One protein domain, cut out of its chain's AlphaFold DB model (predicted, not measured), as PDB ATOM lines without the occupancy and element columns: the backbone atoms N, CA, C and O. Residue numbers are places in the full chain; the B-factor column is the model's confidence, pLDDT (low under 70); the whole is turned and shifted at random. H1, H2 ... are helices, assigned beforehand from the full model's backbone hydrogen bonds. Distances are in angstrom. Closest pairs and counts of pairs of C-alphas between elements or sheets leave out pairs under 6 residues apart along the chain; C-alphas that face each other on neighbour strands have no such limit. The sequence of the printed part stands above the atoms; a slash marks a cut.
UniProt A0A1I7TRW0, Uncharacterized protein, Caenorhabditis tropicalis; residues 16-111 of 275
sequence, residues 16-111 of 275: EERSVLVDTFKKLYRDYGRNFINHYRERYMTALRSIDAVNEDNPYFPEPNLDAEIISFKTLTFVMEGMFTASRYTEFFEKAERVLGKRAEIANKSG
ATOM      1  N   GLU A  16     254.825 250.745 355.378       87.25
ATOM      2  CA  GLU A  16     255.467 250.500 354.086       87.25
ATOM      3  C   GLU A  16     255.033 249.149 353.502       87.25
ATOM      4  O   GLU A  16     254.539 249.090 352.372       87.25
ATOM      5  N   GLU A  17     255.114 248.071 354.289       87.62
ATOM      6  CA  GLU A  17     254.640 246.743 353.880       87.62
ATOM      7  C   GLU A  17     253.140 246.759 353.572       87.62
ATOM      8  O   GLU A  17     252.701 246.196 352.569       87.62
ATOM      9  N   ARG A  18     252.339 247.458 354.384       88.88
ATOM     10  CA  ARG A  18     250.901 247.609 354.144       88.88
ATOM     11  C   ARG A  18     250.623 248.318 352.827       88.88
ATOM     12  O   ARG A  18     249.704 247.913 352.114       88.88
ATOM     13  N   SER A  19     251.394 249.348 352.482       89.56
ATOM     14  CA  SER A  19     251.257 250.026 351.192       89.56
ATOM     15  C   SER A  19     251.518 249.061 350.033       89.56
ATOM     16  O   SER A  19     250.698 248.974 349.120       89.56
ATOM     17  N   VAL A  20     252.594 248.271 350.109       91.44
ATOM     18  CA  VAL A  20     252.936 247.261 349.089       91.44
ATOM     19  C   VAL A  20     251.839 246.201 348.955       91.44
ATOM     20  O   VAL A  20     251.434 245.843 347.845       91.44
ATOM     21  N   LEU A  21     251.307 245.716 350.079       90.44
ATOM     22  CA  LEU A  21     250.217 244.745 350.091       90.44
ATOM     23  C   LEU A  21     248.928 245.320 349.492       90.44
ATOM     24  O   LEU A  21     248.243 244.634 348.736       90.44
ATOM     25  N   VAL A  22     248.602 246.582 349.784       91.38
ATOM     26  CA  VAL A  22     247.440 247.273 349.202       91.38
ATOM     27  C   VAL A  22     247.600 247.447 347.693       91.38
ATOM     28  O   VAL A  22     246.636 247.257 346.951       91.38
ATOM     29  N   ASP A  23     248.796 247.779 347.214       93.50
ATOM     30  CA  ASP A  23     249.045 247.904 345.777       93.50
ATOM     31  C   ASP A  23     248.977 246.545 345.070       93.50
ATOM     32  O   ASP A  23     248.400 246.445 343.985       93.50
ATOM     33  N   THR A  24     249.441 245.479 345.725       92.56
ATOM     34  CA  THR A  24     249.276 244.098 345.243       92.56
ATOM     35  C   THR A  24     247.800 243.697 345.194       92.56
ATOM     36  O   THR A  24     247.337 243.167 344.186       92.56
ATOM     37  N   PHE A  25     247.022 244.025 346.229       91.94
ATOM     38  CA  PHE A  25     245.575 243.802 346.262       91.94
ATOM     39  C   PHE A  25     244.873 244.509 345.093       91.94
ATOM     40  O   PHE A  25     244.077 243.904 344.375       91.94
ATOM     41  N   LYS A  26     245.203 245.786 344.851       90.88
ATOM     42  CA  LYS A  26     244.675 246.555 343.713       90.88
ATOM     43  C   LYS A  26     245.075 245.948 342.371       90.88
ATOM     44  O   LYS A  26     244.258 245.953 341.454       90.88
ATOM     45  N   LYS A  27     246.309 245.451 342.241       91.50
ATOM     46  CA  LYS A  27     246.781 244.759 341.035       91.50
ATOM     47  C   LYS A  27     245.937 243.510 340.774       91.50
ATOM     48  O   LYS A  27     245.344 243.405 339.709       91.50
ATOM     49  N   LEU A  28     245.791 242.628 341.762       88.31
ATOM     50  CA  LEU A  28     244.990 241.406 341.622       88.31
ATOM     51  C   LEU A  28     243.518 241.702 341.329       88.31
ATOM     52  O   LEU A  28     242.900 241.016 340.518       88.31
ATOM     53  N   TYR A  29     242.959 242.754 341.928       86.75
ATOM     54  CA  TYR A  29     241.627 243.219 341.563       86.75
ATOM     55  C   TYR A  29     241.558 243.729 340.120       86.75
ATOM     56  O   TYR A  29     240.589 243.461 339.423       86.75
ATOM     57  N   ARG A  30     242.560 244.462 339.634       84.50
ATOM     58  CA  ARG A  30     242.584 244.920 338.239       84.50
ATOM     59  C   ARG A  30     242.658 243.749 337.259       84.50
ATOM     60  O   ARG A  30     241.995 243.786 336.227       84.50
ATOM     61  N   ASP A  31     243.442 242.733 337.600       82.06
ATOM     62  CA  ASP A  31     243.699 241.588 336.730       82.06
ATOM     63  C   ASP A  31     242.520 240.597 336.720       82.06
ATOM     64  O   ASP A  31     242.140 240.111 335.655       82.06
ATOM     65  N   TYR A  32     241.898 240.346 337.881       78.69
ATOM     66  CA  TYR A  32     240.884 239.290 338.067       78.69
ATOM     67  C   TYR A  32     239.516 239.789 338.567       78.69
ATOM     68  O   TYR A  32     238.572 239.008 338.725       78.69
ATOM     69  N   GLY A  33     239.381 241.079 338.866       78.62
ATOM     70  CA  GLY A  33     238.134 241.711 339.290       78.62
ATOM     71  C   GLY A  33     237.500 241.056 340.514       78.62
ATOM     72  O   GLY A  33     238.130 240.785 341.541       78.62
ATOM     73  N   ARG A  34     236.201 240.775 340.393       74.69
ATOM     74  CA  ARG A  34     235.384 240.172 341.452       74.69
ATOM     75  C   ARG A  34     235.792 238.739 341.801       74.69
ATOM     76  O   ARG A  34     235.568 238.337 342.939       74.69
ATOM     77  N   ASN A  35     236.425 237.997 340.883       76.19
ATOM     78  CA  ASN A  35     236.930 236.652 341.181       76.19
ATOM     79  C   ASN A  35     237.965 236.710 342.315       76.19
ATOM     80  O   ASN A  35     237.919 235.894 343.236       76.19
ATOM     81  N   PHE A  36     238.840 237.722 342.294       83.62
ATOM     82  CA  PHE A  36     239.797 237.952 343.372       83.62
ATOM     83  C   PHE A  36     239.108 238.318 344.688       83.62
ATOM     84  O   PHE A  36     239.421 237.713 345.709       83.62
ATOM     85  N   ILE A  37     238.131 239.231 344.678       80.69
ATOM     86  CA  ILE A  37     237.419 239.620 345.908       80.69
ATOM     87  C   ILE A  37     236.665 238.443 346.526       80.69
ATOM     88  O   ILE A  37     236.727 238.246 347.736       80.69
ATOM     89  N   ASN A  38     235.978 237.635 345.720       76.69
ATOM     90  CA  ASN A  38     235.271 236.464 346.227       76.69
ATOM     91  C   ASN A  38     236.251 235.424 346.788       76.69
ATOM     92  O   ASN A  38     236.004 234.886 347.861       76.69
ATOM     93  N   HIS A  39     237.385 235.188 346.117       79.06
ATOM     94  CA  HIS A  39     238.434 234.295 346.620       79.06
ATOM     95  C   HIS A  39     239.048 234.800 347.934       79.06
ATOM     96  O   HIS A  39     239.254 234.030 348.874       79.06
ATOM     97  N   TYR A  40     239.302 236.106 348.014       81.50
ATOM     98  CA  TYR A  40     239.779 236.783 349.212       81.50
ATOM     99  C   TYR A  40     238.778 236.650 350.364       81.50
ATOM    100  O   TYR A  40     239.146 236.171 351.434       81.50
ATOM    101  N   ARG A  41     237.503 236.987 350.140       75.44
ATOM    102  CA  ARG A  41     236.437 236.867 351.142       75.44
ATOM    103  C   ARG A  41     236.245 235.419 351.586       75.44
ATOM    104  O   ARG A  41     236.199 235.173 352.779       75.44
ATOM    105  N   GLU A  42     236.198 234.455 350.673       72.00
ATOM    106  CA  GLU A  42     236.057 233.035 351.023       72.00
ATOM    107  C   GLU A  42     237.184 232.564 351.950       72.00
ATOM    108  O   GLU A  42     236.922 231.910 352.955       72.00
ATOM    109  N   ARG A  43     238.438 232.926 351.665       70.88
ATOM    110  CA  ARG A  43     239.587 232.473 352.462       70.88
ATOM    111  C   ARG A  43     239.752 233.250 353.768       70.88
ATOM    112  O   ARG A  43     239.998 232.634 354.801       70.88
ATOM    113  N   TYR A  44     239.582 234.571 353.749       67.06
ATOM    114  CA  TYR A  44     239.803 235.416 354.927       67.06
ATOM    115  C   TYR A  44     238.562 235.599 355.796       67.06
ATOM    116  O   TYR A  44     238.687 235.553 357.014       67.06
ATOM    117  N   MET A  45     237.360 235.745 355.229       61.81
ATOM    118  CA  MET A  45     236.142 235.850 356.045       61.81
ATOM    119  C   MET A  45     235.810 234.520 356.715       61.81
ATOM    120  O   MET A  45     235.308 234.535 357.830       61.81
ATOM    121  N   THR A  46     236.140 233.375 356.112       57.28
ATOM    122  CA  THR A  46     236.014 232.075 356.796       57.28
ATOM    123  C   THR A  46     236.979 231.964 357.979       57.28
ATOM    124  O   THR A  46     236.578 231.494 359.037       57.28
ATOM    125  N   ALA A  47     238.207 232.481 357.851       51.78
ATOM    126  CA  ALA A  47     239.165 232.555 358.960       51.78
ATOM    127  C   ALA A  47     238.777 233.590 360.041       51.78
ATOM    128  O   ALA A  47     239.133 233.434 361.207       51.78
ATOM    129  N   LEU A  48     238.026 234.636 359.684       49.44
ATOM    130  CA  LEU A  48     237.487 235.623 360.632       49.44
ATOM    131  C   LEU A  48     236.193 235.157 361.309       49.44
ATOM    132  O   LEU A  48     235.946 235.509 362.458       49.44
ATOM    133  N   ARG A  49     235.381 234.330 360.639       50.97
ATOM    134  CA  ARG A  49     234.185 233.701 361.224       50.97
ATOM    135  C   ARG A  49     234.522 232.803 362.414       50.97
ATOM    136  O   ARG A  49     233.682 232.646 363.287       50.97
ATOM    137  N   SER A  50     235.744 232.269 362.482       44.19
ATOM    138  CA  SER A  50     236.249 231.557 363.662       44.19
ATOM    139  C   SER A  50     236.664 232.460 364.834       44.19
ATOM    140  O   SER A  50     237.028 231.919 365.873       44.19
ATOM    141  N   ILE A  51     236.650 233.793 364.684       42.16
ATOM    142  CA  ILE A  51     237.171 234.734 365.693       42.16
ATOM    143  C   ILE A  51     236.070 235.509 366.437       42.16
ATOM    144  O   ILE A  51     236.306 235.821 367.591       42.16
ATOM    145  N   ASP A  52     234.897 235.779 365.847       33.25
ATOM    146  CA  ASP A  52     233.601 235.963 366.548       33.25
ATOM    147  C   ASP A  52     232.521 236.552 365.608       33.25
ATOM    148  O   ASP A  52     232.761 237.495 364.854       33.25
ATOM    149  N   ALA A  53     231.307 235.994 365.695       37.78
ATOM    150  CA  ALA A  53     229.995 236.616 365.453       37.78
ATOM    151  C   ALA A  53     229.797 237.568 364.241       37.78
ATOM    152  O   ALA A  53     229.243 238.660 364.388       37.78
ATOM    153  N   VAL A  54     230.124 237.148 363.014       39.50
ATOM    154  CA  VAL A  54     229.625 237.839 361.804       39.50
ATOM    155  C   VAL A  54     228.358 237.141 361.310       39.50
ATOM    156  O   VAL A  54     228.454 236.129 360.622       39.50
ATOM    157  N   ASN A  55     227.202 237.700 361.703       39.22
ATOM    158  CA  ASN A  55     225.823 237.399 361.274       39.22
ATOM    159  C   ASN A  55     225.681 236.230 360.283       39.22
ATOM    160  O   ASN A  55     225.860 236.393 359.073       39.22
ATOM    161  N   GLU A  56     225.262 235.077 360.808       42.69
ATOM    162  CA  GLU A  56     224.887 233.882 360.038       42.69
ATOM    163  C   GLU A  56     223.742 234.150 359.038       42.69
ATOM    164  O   GLU A  56     223.591 233.427 358.054       42.69
ATOM    165  N   ASP A  57     222.989 235.237 359.230       37.41
ATOM    166  CA  ASP A  57     221.756 235.539 358.496       37.41
ATOM    167  C   ASP A  57     221.948 236.216 357.132       37.41
ATOM    168  O   ASP A  57     220.968 236.462 356.422       37.41
ATOM    169  N   ASN A  58     223.183 236.524 356.722       38.34
ATOM    170  CA  ASN A  58     223.422 237.072 355.389       38.34
ATOM    171  C   ASN A  58     224.589 236.377 354.667       38.34
ATOM    172  O   ASN A  58     225.722 236.867 354.699       38.34
ATOM    173  N   PRO A  59     224.336 235.259 353.955       44.34
ATOM    174  CA  PRO A  59     225.345 234.642 353.092       44.34
ATOM    175  C   PRO A  59     225.716 235.543 351.903       44.34
ATOM    176  O   PRO A  59     226.704 235.283 351.213       44.34
ATOM    177  N   TYR A  60     224.944 236.608 351.656       42.91
ATOM    178  CA  TYR A  60     225.173 237.547 350.574       42.91
ATOM    179  C   TYR A  60     226.172 238.606 351.012       42.91
ATOM    180  O   TYR A  60     225.829 239.611 351.637       42.91
ATOM    181  N   PHE A  61     227.430 238.407 350.627       52.56
ATOM    182  CA  PHE A  61     228.369 239.510 350.666       52.56
ATOM    183  C   PHE A  61     227.849 240.622 349.741       52.56
ATOM    184  O   PHE A  61     227.608 240.348 348.558       52.56
ATOM    185  N   PRO A  62     227.672 241.862 350.233       55.84
ATOM    186  CA  PRO A  62     227.208 242.966 349.406       55.84
ATOM    187  C   PRO A  62     228.122 243.144 348.191       55.84
ATOM    188  O   PRO A  62     229.285 242.706 348.189       55.84
ATOM    189  N   GLU A  63     227.572 243.768 347.147       58.22
ATOM    190  CA  GLU A  63     228.312 244.079 345.929       58.22
ATOM    191  C   GLU A  63     229.666 244.713 346.292       58.22
ATOM    192  O   GLU A  63     229.700 245.710 347.017       58.22
ATOM    193  N   PRO A  64     230.786 244.083 345.898       62.59
ATOM    194  CA  PRO A  64     232.093 244.501 346.356       62.59
ATOM    195  C   PRO A  64     232.448 245.852 345.747       62.59
ATOM    196  O   PRO A  64     232.689 245.965 344.547       62.59
ATOM    197  N   ASN A  65     232.508 246.865 346.603       71.88
ATOM    198  CA  ASN A  65     233.135 248.138 346.297       71.88
ATOM    199  C   ASN A  65     234.631 248.009 346.611       71.88
ATOM    200  O   ASN A  65     234.990 247.759 347.761       71.88
ATOM    201  N   LEU A  66     235.492 248.193 345.606       79.12
ATOM    202  CA  LEU A  66     236.945 248.089 345.764       79.12
ATOM    203  C   LEU A  66     237.470 248.951 346.919       79.12
ATOM    204  O   LEU A  66     238.301 248.482 347.690       79.12
ATOM    205  N   ASP A  67     236.968 250.176 347.079       81.19
ATOM    206  CA  ASP A  67     237.425 251.071 348.145       81.19
ATOM    207  C   ASP A  67     237.042 250.533 349.526       81.19
ATOM    208  O   ASP A  67     237.852 250.560 350.453       81.19
ATOM    209  N   ALA A  68     235.840 249.967 349.653       80.19
ATOM    210  CA  ALA A  68     235.389 249.333 350.886       80.19
ATOM    211  C   ALA A  68     236.201 248.065 351.204       80.19
ATOM    212  O   ALA A  68     236.553 247.836 352.363       80.19
ATOM    213  N   GLU A  69     236.562 247.277 350.188       83.06
ATOM    214  CA  GLU A  69     237.417 246.094 350.348       83.06
ATOM    215  C   GLU A  69     238.852 246.477 350.721       83.06
ATOM    216  O   GLU A  69     239.443 245.840 351.586       83.06
ATOM    217  N   ILE A  70     239.404 247.549 350.146       86.00
ATOM    218  CA  ILE A  70     240.728 248.069 350.513       86.00
ATOM    219  C   ILE A  70     240.728 248.580 351.953       86.00
ATOM    220  O   ILE A  70     241.679 248.319 352.689       86.00
ATOM    221  N   ILE A  71     239.688 249.310 352.369       82.81
ATOM    222  CA  ILE A  71     239.551 249.769 353.757       82.81
ATOM    223  C   ILE A  71     239.475 248.559 354.689       82.81
ATOM    224  O   ILE A  71     240.213 248.503 355.668       82.81
ATOM    225  N   SER A  72     238.656 247.565 354.348       79.06
ATOM    226  CA  SER A  72     238.525 246.326 355.119       79.06
ATOM    227  C   SER A  72     239.856 245.581 355.216       79.06
ATOM    228  O   SER A  72     240.273 245.207 356.309       79.06
ATOM    229  N   PHE A  73     240.576 245.442 354.102       84.56
ATOM    230  CA  PHE A  73     241.895 244.820 354.062       84.56
ATOM    231  C   PHE A  73     242.911 245.571 354.931       84.56
ATOM    232  O   PHE A  73     243.591 244.952 355.745       84.56
ATOM    233  N   LYS A  74     242.977 246.907 354.830       82.94
ATOM    234  CA  LYS A  74     243.841 247.733 355.689       82.94
ATOM    235  C   LYS A  74     243.519 247.514 357.161       82.94
ATOM    236  O   LYS A  74     244.429 247.234 357.933       82.94
ATOM    237  N   THR A  75     242.246 247.576 357.540       77.50
ATOM    238  CA  THR A  75     241.801 247.309 358.915       77.50
ATOM    239  C   THR A  75     242.244 245.924 359.378       77.50
ATOM    240  O   THR A  75     242.764 245.787 360.480       77.50
ATOM    241  N   LEU A  76     242.143 244.904 358.524       76.06
ATOM    242  CA  LEU A  76     242.585 243.549 358.858       76.06
ATOM    243  C   LEU A  76     244.090 243.446 359.111       76.06
ATOM    244  O   LEU A  76     244.483 242.725 360.024       76.06
ATOM    245  N   THR A  77     244.916 244.198 358.378       76.31
ATOM    246  CA  THR A  77     246.366 244.241 358.649       76.31
ATOM    247  C   THR A  77     246.718 244.874 360.000       76.31
ATOM    248  O   THR A  77     247.821 244.646 360.483       76.31
ATOM    249  N   PHE A  78     245.801 245.635 360.613       72.12
ATOM    250  CA  PHE A  78     245.946 246.146 361.981       72.12
ATOM    251  C   PHE A  78     245.351 245.197 363.027       72.12
ATOM    252  O   PHE A  78     245.929 245.007 364.084       72.12
ATOM    253  N   VAL A  79     244.178 244.613 362.758       66.69
ATOM    254  CA  VAL A  79     243.422 243.831 363.756       66.69
ATOM    255  C   VAL A  79     243.993 242.426 363.949       66.69
ATOM    256  O   VAL A  79     243.962 241.900 365.057       66.69
ATOM    257  N   MET A  80     244.523 241.804 362.892       62.66
ATOM    258  CA  MET A  80     245.086 240.447 362.960       62.66
ATOM    259  C   MET A  80     246.593 240.424 363.252       62.66
ATOM    260  O   MET A  80     247.298 239.486 362.859       62.66
ATOM    261  N   GLU A  81     247.084 241.455 363.938       55.56
ATOM    262  CA  GLU A  81     248.469 241.572 364.383       55.56
ATOM    263  C   GLU A  81     248.861 240.318 365.195       55.56
ATOM    264  O   GLU A  81     248.228 239.973 366.191       55.56
ATOM    265  N   GLY A  82     249.849 239.560 364.704       54.28
ATOM    266  CA  GLY A  82     250.311 238.296 365.302       54.28
ATOM    267  C   GLY A  82     249.793 237.005 364.645       54.28
ATOM    268  O   GLY A  82     250.479 235.986 364.712       54.28
ATOM    269  N   MET A  83     248.651 237.024 363.942       56.59
ATOM    270  CA  MET A  83     248.158 235.861 363.172       56.59
ATOM    271  C   MET A  83     248.560 235.906 361.691       56.59
ATOM    272  O   MET A  83     248.797 234.857 361.079       56.59
ATOM    273  N   PHE A  84     248.683 237.103 361.116       64.44
ATOM    274  CA  PHE A  84     249.096 237.300 359.728       64.44
ATOM    275  C   PHE A  84     250.218 238.334 359.629       64.44
ATOM    276  O   PHE A  84     250.027 239.517 359.884       64.44
ATOM    277  N   THR A  85     251.402 237.869 359.236       73.56
ATOM    278  CA  THR A  85     252.568 238.700 358.911       73.56
ATOM    279  C   THR A  85     252.496 239.164 357.454       73.56
ATOM    280  O   THR A  85     251.777 238.573 356.640       73.56
ATOM    281  N   ALA A  86     253.288 240.174 357.078       76.50
ATOM    282  CA  ALA A  86     253.380 240.622 355.684       76.50
ATOM    283  C   ALA A  86     253.746 239.474 354.718       76.50
ATOM    284  O   ALA A  86     253.182 239.361 353.626       76.50
ATOM    285  N   SER A  87     254.615 238.556 355.156       78.06
ATOM    286  CA  SER A  87     254.977 237.351 354.401       78.06
ATOM    287  C   SER A  87     253.788 236.421 354.135       78.06
ATOM    288  O   SER A  87     253.638 235.944 353.015       78.06
ATOM    289  N   ARG A  88     252.890 236.220 355.111       78.50
ATOM    290  CA  ARG A  88     251.687 235.386 354.937       78.50
ATOM    291  C   ARG A  88     250.690 235.996 353.953       78.50
ATOM    292  O   ARG A  88     250.086 235.270 353.168       78.50
ATOM    293  N   TYR A  89     250.521 237.319 353.971       82.44
ATOM    294  CA  TYR A  89     249.694 237.999 352.967       82.44
ATOM    295  C   TYR A  89     250.299 237.900 351.566       82.44
ATOM    296  O   TYR A  89     249.573 237.668 350.602       82.44
ATOM    297  N   THR A  90     251.621 238.024 351.461       84.44
ATOM    298  CA  THR A  90     252.338 237.878 350.187       84.44
ATOM    299  C   THR A  90     252.154 236.471 349.618       84.44
ATOM    300  O   THR A  90     251.709 236.326 348.482       84.44
ATOM    301  N   GLU A  91     252.375 235.432 350.429       83.62
ATOM    302  CA  GLU A  91     252.169 234.034 350.027       83.62
ATOM    303  C   GLU A  91     250.722 233.773 349.577       83.62
ATOM    304  O   GLU A  91     250.478 233.102 348.565       83.62
ATOM    305  N   PHE A  92     249.742 234.338 350.291       84.62
ATOM    306  CA  PHE A  92     248.344 234.264 349.882       84.62
ATOM    307  C   PHE A  92     248.119 234.907 348.509       84.62
ATOM    308  O   PHE A  92     247.492 234.285 347.650       84.62
ATOM    309  N   PHE A  93     248.619 236.123 348.283       89.50
ATOM    310  CA  PHE A  93     248.448 236.829 347.013       89.50
ATOM    311  C   PHE A  93     249.106 236.083 345.847       89.50
ATOM    312  O   PHE A  93     248.476 235.934 344.801       89.50
ATOM    313  N   GLU A  94     250.292 235.508 346.040       87.31
ATOM    314  CA  GLU A  94     250.949 234.656 345.039       87.31
ATOM    315  C   GLU A  94     250.152 233.377 344.738       87.31
ATOM    316  O   GLU A  94     250.076 232.906 343.597       87.31
ATOM    317  N   LYS A  95     249.543 232.763 345.760       85.06
ATOM    318  CA  LYS A  95     248.658 231.606 345.567       85.06
ATOM    319  C   LYS A  95     247.381 232.008 344.828       85.06
ATOM    320  O   LYS A  95     246.978 231.296 343.909       85.06
ATOM    321  N   ALA A  96     246.782 233.142 345.185       84.88
ATOM    322  CA  ALA A  96     245.596 233.677 344.532       84.88
ATOM    323  C   ALA A  96     245.867 233.974 343.050       84.88
ATOM    324  O   ALA A  96     245.112 233.508 342.201       84.88
ATOM    325  N   GLU A  97     246.973 234.650 342.723       88.00
ATOM    326  CA  GLU A  97     247.377 234.943 341.340       88.00
ATOM    327  C   GLU A  97     247.521 233.660 340.512       88.00
ATOM    328  O   GLU A  97     246.967 233.563 339.418       88.00
ATOM    329  N   ARG A  98     248.178 232.625 341.053       84.44
ATOM    330  CA  ARG A  98     248.313 231.326 340.368       84.44
ATOM    331  C   ARG A  98     246.971 230.636 340.135       84.44
ATOM    332  O   ARG A  98     246.725 230.124 339.043       84.44
ATOM    333  N   VAL A  99     246.117 230.577 341.157       80.75
ATOM    334  CA  VAL A  99     244.820 229.888 341.081       80.75
ATOM    335  C   VAL A  99     243.879 230.607 340.118       80.75
ATOM    336  O   VAL A  99     243.276 229.962 339.260       80.75
ATOM    337  N   LEU A 100     243.767 231.930 340.237       78.94
ATOM    338  CA  LEU A 100     242.908 232.749 339.387       78.94
ATOM    339  C   LEU A 100     243.438 232.796 337.950       78.94
ATOM    340  O   LEU A 100     242.660 232.600 337.024       78.94
ATOM    341  N   GLY A 101     244.756 232.906 337.754       78.69
ATOM    342  CA  GLY A 101     245.389 232.853 336.435       78.69
ATOM    343  C   GLY A 101     245.112 231.548 335.683       78.69
ATOM    344  O   GLY A 101     244.683 231.582 334.530       78.69
ATOM    345  N   LYS A 102     245.261 230.387 336.344       73.81
ATOM    346  CA  LYS A 102     244.907 229.082 335.746       73.81
ATOM    347  C   LYS A 102     243.424 229.021 335.347       73.81
ATOM    348  O   LYS A 102     243.088 228.469 334.300       73.81
ATOM    349  N   ARG A 103     242.524 229.580 336.166       70.69
ATOM    350  CA  ARG A 103     241.076 229.606 335.882       70.69
ATOM    351  C   ARG A 103     240.751 230.507 334.693       70.69
ATOM    352  O   ARG A 103     240.047 230.056 333.790       70.69
ATOM    353  N   ALA A 104     241.342 231.698 334.652       69.81
ATOM    354  CA  ALA A 104     241.220 232.628 333.538       69.81
ATOM    355  C   ALA A 104     241.681 231.995 332.223       69.81
ATOM    356  O   ALA A 104     241.015 232.114 331.197       69.81
ATOM    357  N   GLU A 105     242.789 231.250 332.242       70.56
ATOM    358  CA  GLU A 105     243.281 230.526 331.071       70.56
ATOM    359  C   GLU A 105     242.281 229.467 330.577       70.56
ATOM    360  O   GLU A 105     242.022 229.373 329.374       70.56
ATOM    361  N   ILE A 106     241.687 228.684 331.485       63.91
ATOM    362  CA  ILE A 106     240.676 227.674 331.140       63.91
ATOM    363  C   ILE A 106     239.427 228.341 330.551       63.91
ATOM    364  O   ILE A 106     238.936 227.887 329.512       63.91
ATOM    365  N   ALA A 107     238.935 229.414 331.175       60.22
ATOM    366  CA  ALA A 107     237.795 230.186 330.689       60.22
ATOM    367  C   ALA A 107     238.062 230.735 329.274       60.22
ATOM    368  O   ALA A 107     237.282 230.492 328.346       60.22
ATOM    369  N   ASN A 108     239.222 231.359 329.062       62.59
ATOM    370  CA  ASN A 108     239.620 231.879 327.754       62.59
ATOM    371  C   ASN A 108     239.706 230.766 326.690       62.59
ATOM    372  O   ASN A 108     239.181 230.919 325.587       62.59
ATOM    373  N   LYS A 109     240.312 229.612 327.012       61.25
ATOM    374  CA  LYS A 109     240.422 228.458 326.091       61.25
ATOM    375  C   LYS A 109     239.076 227.845 325.720       61.25
ATOM    376  O   LYS A 109     238.935 227.298 324.630       61.25
ATOM    377  N   SER A 110     238.097 227.916 326.615       52.53
ATOM    378  CA  SER A 110     236.746 227.407 326.369       52.53
ATOM    379  C   SER A 110     235.877 228.376 325.556       52.53
ATOM    380  O   SER A 110     234.704 228.091 325.331       52.53
ATOM    381  N   GLY A 111     236.453 229.480 325.058       48.09
ATOM    382  CA  GLY A 111     235.755 230.479 324.243       48.09
ATOM    383  C   GLY A 111     234.822 231.370 325.060       48.09
ATOM    384  O   GLY A 111     233.998 232.090 324.499       48.09
TER     385      GLY A 111
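Overview. This is residues 16 to 111 of the 275 residues of an uncharacterized protein of Caenorhabditis tropicalis (UniProt A0A1I7TRW0). Two helices, H1 and H4, lie side by side and run the same way, while H2 and H3 fold back opposite ways to them over one side of this pair. Residues 55 to 60 of the loop from H2 to H3 stick out, as do residues 105 to 111 with the last part of H4. The printed part has 96 residues with four named helices, in the order H1, H2, H3, H4, and no named strand; the class is all helix. It is compact, with a radius of gyration of the C-alphas of 14.1 A, and spans 42 by 37 by 22 A.

Arrangement. Begin with H1, residues 16 to 32. Just after it, H2, residues 34 to 49, touches it only at the corner, and only just, with 3 pairs of C-alphas within 8 A, the closest Tyr 29 and Phe 36 at 5.9 A. Near residue 43, H2 has a kink of 27 degrees. Next look at H3, residues 66 to 79: it touches H1, closest C-alphas Val 22 and Ile 70 at 6.9 A, opposite ways at a tilt of 36 degrees, only just steep. H2 and H3 are close but not clearly touching. H4, residues 86 to 109, touches H1 the same way at a shallow tilt of 10 degrees, closest C-alphas Glu 17 and Ala 86 at 6.5 A. With residues 96 to 100 alone H4 touches H2, closest C-alphas Phe 36 and Leu 100 at 7.3 A. H3 and H4 are only just apart, at 8.4 A. In H1, H3 and H4 every O i to N i+4 pair is within hydrogen-bond range; in H2, 10 of 12.

Along the chain. Find C-alpha 16 at (255.467, 250.500, 354.086); from there H1 runs 24.4 A. H2 is 20.8 A long and H3 19.6 A. H4 runs 34.5 A to C-alpha 109 at (240.422, 228.458, 326.091).

Size, cuts and confidence. The C-alphas farthest apart, Gly 82 and Gly 111, are 44.3 A apart. The printed part has no cut; the link from H2 to H3 is long. Look for pLDDT under 70 in residues 44 to 64, 79 to 84, 104 and 106 to 111.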